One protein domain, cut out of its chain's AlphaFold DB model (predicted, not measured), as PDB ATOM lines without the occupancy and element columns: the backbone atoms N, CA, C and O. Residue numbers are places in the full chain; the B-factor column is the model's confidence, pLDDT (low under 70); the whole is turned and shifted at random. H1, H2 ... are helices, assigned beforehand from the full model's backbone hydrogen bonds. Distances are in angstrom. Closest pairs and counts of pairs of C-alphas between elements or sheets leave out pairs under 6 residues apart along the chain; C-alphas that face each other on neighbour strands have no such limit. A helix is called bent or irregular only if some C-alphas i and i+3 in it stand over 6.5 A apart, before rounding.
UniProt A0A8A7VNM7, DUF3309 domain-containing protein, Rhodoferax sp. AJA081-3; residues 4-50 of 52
ATOM      1  N   GLY A   4     181.969 127.299 154.567       94.44
ATOM      2  CA  GLY A   4     180.843 128.236 154.531       94.44
ATOM      3  C   GLY A   4     179.793 127.876 153.475       94.44
ATOM      4  O   GLY A   4     178.600 127.944 153.754       94.44
ATOM      5  N   THR A   5     180.211 127.414 152.293       93.31
ATOM      6  CA  THR A   5     179.282 126.948 151.250       93.31
ATOM      7  C   THR A   5     178.532 125.688 151.683       93.31
ATOM      8  O   THR A   5     177.336 125.580 151.433       93.31
ATOM      9  N   ILE A   6     179.200 124.756 152.372       94.19
ATOM     10  CA  ILE A   6     178.568 123.528 152.884       94.19
ATOM     11  C   ILE A   6     177.508 123.870 153.940       94.19
ATOM     12  O   ILE A   6     176.382 123.386 153.856       94.19
ATOM     13  N   LEU A   7     177.839 124.746 154.894       93.94
ATOM     14  CA  LEU A   7     176.903 125.194 155.930       93.94
ATOM     15  C   LEU A   7     175.685 125.912 155.336       93.94
ATOM     16  O   LEU A   7     174.560 125.674 155.770       93.94
ATOM     17  N   LEU A   8     175.898 126.743 154.313       95.06
ATOM     18  CA  LEU A   8     174.821 127.432 153.606       95.06
ATOM     19  C   LEU A   8     173.869 126.440 152.917       95.06
ATOM     20  O   LEU A   8     172.655 126.583 153.023       95.06
ATOM     21  N   ILE A   9     174.410 125.412 152.256       95.44
ATOM     22  CA  ILE A   9     173.609 124.361 151.611       95.44
ATOM     23  C   ILE A   9     172.783 123.599 152.656       95.44
ATOM     24  O   ILE A   9     171.583 123.412 152.464       95.44
ATOM     25  N   VAL A  10     173.389 123.207 153.781       94.38
ATOM     26  CA  VAL A  10     172.687 122.512 154.875       94.38
ATOM     27  C   VAL A  10     171.562 123.376 155.454       94.38
ATOM     28  O   VAL A  10     170.456 122.881 155.655       94.38
ATOM     29  N   LEU A  11     171.805 124.675 155.661       93.00
ATOM     30  CA  LEU A  11     170.790 125.622 156.133       93.00
ATOM     31  C   LEU A  11     169.595 125.712 155.172       93.00
ATOM     32  O   LEU A  11     168.446 125.645 155.609       93.00
ATOM     33  N   ILE A  12     169.857 125.817 153.867       94.31
ATOM     34  CA  ILE A  12     168.809 125.874 152.839       94.31
ATOM     35  C   ILE A  12     167.988 124.578 152.832       94.31
ATOM     36  O   ILE A  12     166.760 124.634 152.793       94.31
ATOM     37  N   LEU A  13     168.639 123.414 152.929       89.00
ATOM     38  CA  LEU A  13     167.952 122.120 152.983       89.00
ATOM     39  C   LEU A  13     167.051 121.993 154.220       89.00
ATOM     40  O   LEU A  13     165.927 121.504 154.099       89.00
ATOM     41  N   MET A  14     167.494 122.480 155.385       83.62
ATOM     42  CA  MET A  14     166.670 122.501 156.602       83.62
ATOM     43  C   MET A  14     165.435 123.398 156.453       83.62
ATOM     44  O   MET A  14     164.338 122.991 156.831       83.62
ATOM     45  N   LEU A  15     165.584 124.590 155.864       83.88
ATOM     46  CA  LEU A  15     164.463 125.508 155.626       83.88
ATOM     47  C   LEU A  15     163.438 124.923 154.645       83.88
ATOM     48  O   LEU A  15     162.237 125.009 154.887       83.88
ATOM     49  N   VAL A  16     163.900 124.289 153.564       80.12
ATOM     50  CA  VAL A  16     163.028 123.650 152.565       80.12
ATOM     51  C   VAL A  16     162.332 122.406 153.130       80.12
ATOM     52  O   VAL A  16     161.165 122.167 152.812       80.12
ATOM     53  N   GLY A  17     163.010 121.634 153.985       71.44
ATOM     54  CA  GLY A  17     162.431 120.478 154.678       71.44
ATOM     55  C   GLY A  17     161.400 120.854 155.751       71.44
ATOM     56  O   GLY A  17     160.491 120.073 156.021       71.44
ATOM     57  N   ALA A  18     161.496 122.060 156.319       73.62
ATOM     58  CA  ALA A  18     160.536 122.585 157.291       73.62
ATOM     59  C   ALA A  18     159.220 123.079 156.657       73.62
ATOM     60  O   ALA A  18     158.248 123.327 157.374       73.62
ATOM     61  N   LEU A  19     159.158 123.223 155.327       71.19
ATOM     62  CA  LEU A  19     157.939 123.642 154.640       71.19
ATOM     63  C   LEU A  19     156.914 122.491 154.592       71.19
ATOM     64  O   LEU A  19     157.233 121.393 154.129       71.19
ATOM     65  N   PRO A  20     155.641 122.731 154.963       55.56
ATOM     66  CA  PRO A  20     154.576 121.723 154.921       55.56
ATOM     67  C   PRO A  20     154.036 121.465 153.494       55.56
ATOM     68  O   PRO A  20     152.875 121.098 153.314       55.56
ATOM     69  N   SER A  21     154.860 121.676 152.463       66.44
ATOM     70  CA  SER A  21     154.524 121.503 151.043       66.44
ATOM     71  C   SER A  21     154.792 120.088 150.522       66.44
ATOM     72  O   SER A  21     154.200 119.683 149.521       66.44
ATOM     73  N   TRP A  22     155.633 119.304 151.204       57.28
ATOM     74  CA  TRP A  22     155.904 117.920 150.827       57.28
ATOM     75  C   TRP A  22     154.770 117.023 151.337       57.28
ATOM     76  O   TRP A  22     154.435 117.037 152.519       57.28
ATOM     77  N   GLY A  23     154.183 116.198 150.464       52.28
ATOM     78  CA  GLY A  23     153.119 115.254 150.839       52.28
ATOM     79  C   GLY A  23     153.518 114.275 151.956       52.28
ATOM     80  O   GLY A  23     152.649 113.817 152.691       52.28
ATOM     81  N   HIS A  24     154.821 114.032 152.143       54.00
ATOM     82  CA  HIS A  24     155.379 113.267 153.266       54.00
ATOM     83  C   HIS A  24     155.479 114.081 154.575       54.00
ATOM     84  O   HIS A  24     155.332 113.521 155.654       54.00
ATOM     85  N   SER A  25     155.624 115.411 154.512       48.66
ATOM     86  CA  SER A  25     155.594 116.309 155.685       48.66
ATOM     87  C   SER A  25     154.195 116.443 156.298       48.66
ATOM     88  O   SER A  25     154.054 116.941 157.411       48.66
ATOM     89  N   LYS A  26     153.154 115.958 155.603       52.34
ATOM     90  CA  LYS A  26     151.788 115.836 156.137       52.34
ATOM     91  C   LYS A  26     151.609 114.619 157.056       52.34
ATOM     92  O   LYS A  26     150.736 114.654 157.916       52.34
ATOM     93  N   SER A  27     152.422 113.562 156.913       49.25
ATOM     94  CA  SER A  27     152.346 112.350 157.753       49.25
ATOM     95  C   SER A  27     153.292 112.370 158.954       49.25
ATOM     96  O   SER A  27     153.377 111.378 159.670       49.25
ATOM     97  N   TRP A  28     153.976 113.490 159.213       49.25
ATOM     98  CA  TRP A  28     154.624 113.714 160.509       49.25
ATOM     99  C   TRP A  28     153.588 113.832 161.629       49.25
ATOM    100  O   TRP A  28     153.952 113.762 162.799       49.25
ATOM    101  N   GLY A  29     152.303 114.010 161.282       62.38
ATOM    102  CA  GLY A  29     151.240 114.249 162.245       62.38
ATOM    103  C   GLY A  29     151.695 115.344 163.197       62.38
ATOM    104  O   GLY A  29     152.106 116.416 162.779       62.38
ATOM    105  N   TYR A  30     151.754 115.008 164.468       48.75
ATOM    106  CA  TYR A  30     152.398 115.706 165.574       48.75
ATOM    107  C   TYR A  30     153.897 116.076 165.417       48.75
ATOM    108  O   TYR A  30     154.606 116.179 166.414       48.75
ATOM    109  N   GLY A  31     154.408 116.333 164.210       61.59
ATOM    110  CA  GLY A  31     155.641 117.099 164.008       61.59
ATOM    111  C   GLY A  31     155.535 118.467 164.697       61.59
ATOM    112  O   GLY A  31     154.428 118.874 165.032       61.59
ATOM    113  N   PRO A  32     156.648 119.179 164.935       52.91
ATOM    114  CA  PRO A  32     156.898 120.083 166.076       52.91
ATOM    115  C   PRO A  32     155.800 121.098 166.475       52.91
ATOM    116  O   PRO A  32     155.783 121.556 167.614       52.91
ATOM    117  N   SER A  33     154.856 121.429 165.595       55.12
ATOM    118  CA  SER A  33     153.668 122.245 165.873       55.12
ATOM    119  C   SER A  33     152.433 121.473 166.377       55.12
ATOM    120  O   SER A  33     151.625 122.051 167.096       55.12
ATOM    121  N   GLY A  34     152.258 120.189 166.055       57.53
ATOM    122  CA  GLY A  34     151.094 119.384 166.449       57.53
ATOM    123  C   GLY A  34     151.148 118.871 167.891       57.53
ATOM    124  O   GLY A  34     150.120 118.846 168.557       57.53
ATOM    125  N   GLY A  35     152.340 118.556 168.418       69.81
ATOM    126  CA  GLY A  35     152.524 118.251 169.846       69.81
ATOM    127  C   GLY A  35     152.204 119.442 170.733       69.81
ATOM    128  O   GLY A  35     151.388 119.334 171.644       69.81
ATOM    129  N   LEU A  36     152.771 120.606 170.411       70.44
ATOM    130  CA  LEU A  36     152.433 121.846 171.103       70.44
ATOM    131  C   LEU A  36     150.968 122.235 170.881       70.44
ATOM    132  O   LEU A  36     150.298 122.598 171.838       70.44
ATOM    133  N   GLY A  37     150.442 122.090 169.663       75.56
ATOM    134  CA  GLY A  37     149.037 122.354 169.353       75.56
ATOM    135  C   GLY A  37     148.071 121.479 170.154       75.56
ATOM    136  O   GLY A  37     147.089 121.989 170.683       75.56
ATOM    137  N   LEU A  38     148.372 120.190 170.326       79.38
ATOM    138  CA  LEU A  38     147.591 119.312 171.195       79.38
ATOM    139  C   LEU A  38     147.737 119.681 172.657       79.38
ATOM    140  O   LEU A  38     146.739 119.690 173.361       79.38
ATOM    141  N   ILE A  39     148.954 119.955 173.127       85.94
ATOM    142  CA  ILE A  39     149.164 120.340 174.525       85.94
ATOM    143  C   ILE A  39     148.345 121.597 174.823       85.94
ATOM    144  O   ILE A  39     147.606 121.623 175.802       85.94
ATOM    145  N   VAL A  40     148.389 122.600 173.943       86.06
ATOM    146  CA  VAL A  40     147.570 123.814 174.054       86.06
ATOM    147  C   VAL A  40     146.077 123.478 174.015       86.06
ATOM    148  O   VAL A  40     145.328 123.973 174.851       86.06
ATOM    149  N   LEU A  41     145.636 122.597 173.114       86.75
ATOM    150  CA  LEU A  41     144.239 122.164 173.039       86.75
ATOM    151  C   LEU A  41     143.778 121.458 174.329       86.75
ATOM    152  O   LEU A  41     142.699 121.756 174.835       86.75
ATOM    153  N   ILE A  42     144.603 120.570 174.891       91.00
ATOM    154  CA  ILE A  42     144.350 119.879 176.163       91.00
ATOM    155  C   ILE A  42     144.245 120.894 177.302       91.00
ATOM    156  O   ILE A  42     143.298 120.832 178.083       91.00
ATOM    157  N   LEU A  43     145.179 121.843 177.390       93.00
ATOM    158  CA  LEU A  43     145.168 122.874 178.428       93.00
ATOM    159  C   LEU A  43     143.915 123.749 178.351       93.00
ATOM    160  O   LEU A  43     143.306 124.023 179.381       93.00
ATOM    161  N   VAL A  44     143.487 124.132 177.145       92.75
ATOM    162  CA  VAL A  44     142.243 124.888 176.942       92.75
ATOM    163  C   VAL A  44     141.030 124.086 177.414       92.75
ATOM    164  O   VAL A  44     140.182 124.629 178.117       92.75
ATOM    165  N   ILE A  45     140.950 122.792 177.093       95.19
ATOM    166  CA  ILE A  45     139.851 121.930 177.555       95.19
ATOM    167  C   ILE A  45     139.831 121.846 179.084       95.19
ATOM    168  O   ILE A  45     138.776 121.994 179.698       95.19
ATOM    169  N   LEU A  46     140.987 121.634 179.711       94.44
ATOM    170  CA  LEU A  46     141.080 121.504 181.162       94.44
ATOM    171  C   LEU A  46     140.751 122.818 181.893       94.44
ATOM    172  O   LEU A  46     140.056 122.765 182.908       94.44
ATOM    173  N   LEU A  47     141.164 123.970 181.348       94.06
ATOM    174  CA  LEU A  47     140.783 125.302 181.835       94.06
ATOM    175  C   LEU A  47     139.258 125.494 181.779       94.06
ATOM    176  O   LEU A  47     138.642 125.910 182.756       94.06
ATOM    177  N   LEU A  48     138.625 125.141 180.656       93.81
ATOM    178  CA  LEU A  48     137.171 125.248 180.489       93.81
ATOM    179  C   LEU A  48     136.395 124.301 181.418       93.81
ATOM    180  O   LEU A  48     135.274 124.609 181.817       93.81
ATOM    181  N   MET A  49     136.986 123.161 181.780       95.50
ATOM    182  CA  MET A  49     136.429 122.218 182.753       95.50
ATOM    183  C   MET A  49     136.727 122.593 184.216       95.50
ATOM    184  O   MET A  49     136.288 121.863 185.107       95.50
ATOM    185  N   GLY A  50     137.486 123.666 184.481       92.38
ATOM    186  CA  GLY A  50     137.915 124.059 185.832       92.38
ATOM    187  C   GLY A  50     138.790 123.007 186.524       92.38
ATOM    188  O   GLY A  50     138.760 122.867 187.745       92.38
TER     189      GLY A  50
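Overview. This is residues 4 to 50 of the 52 residues of the protein "DUF3309 domain-containing protein" of Rhodoferax sp. AJA081-3 (UniProt A0A8A7VNM7). Two helices are strung out one after the other along a long axis, with no contact between them, and the looping stretch of residues 18 to 31 joins them and bulges to one side. H1 makes one end of this drawn-out shape, and H2 with the short tail of residues 49 and 50 makes the other. The printed part has 47 residues, with two named helices in the order H1, H2 and no named strand; 31 residues are in the helices, and the class is all helix. The whole is extended, with a radius of gyration of the C-alphas of 16.4 A and spans of 54 by 24 by 10 A.

Arrangement. Start with H1, residues 4 to 17, where residues 4 to 16 stand free. A long link of 14 residues leads from it to H2, residues 32 to 48. The two helices are apart. Residues 39 to 50 stand free, of which 39 to 48 belong to H2. Every O i to N i+4 pair is within hydrogen-bond range in H1; in H2, 12 of 13 are.

Along the chain. Find C-alpha 4 at (180.843, 128.236, 154.531); from there H1 runs 20.0 A to C-alpha 17 at (162.431, 120.478, 154.678). Look next at C-alpha 32 at (156.898, 120.083, 166.076), where H2 begins; it runs 25.0 A to C-alpha 48 at (137.171, 125.248, 180.489). H2 is neither bent nor irregular, but only just: C-alphas 32 and 35 are 6.1 A apart.

Size, cuts and confidence. The two C-alphas farthest apart are those of Thr 5 and Gly 50, at 54.0 A. The printed part has no cut. Read the B-factor column: the mean pLDDT of the printed part is 77.0, and residues 20 to 35, of which 32 to 35 belong to H2, are under 70.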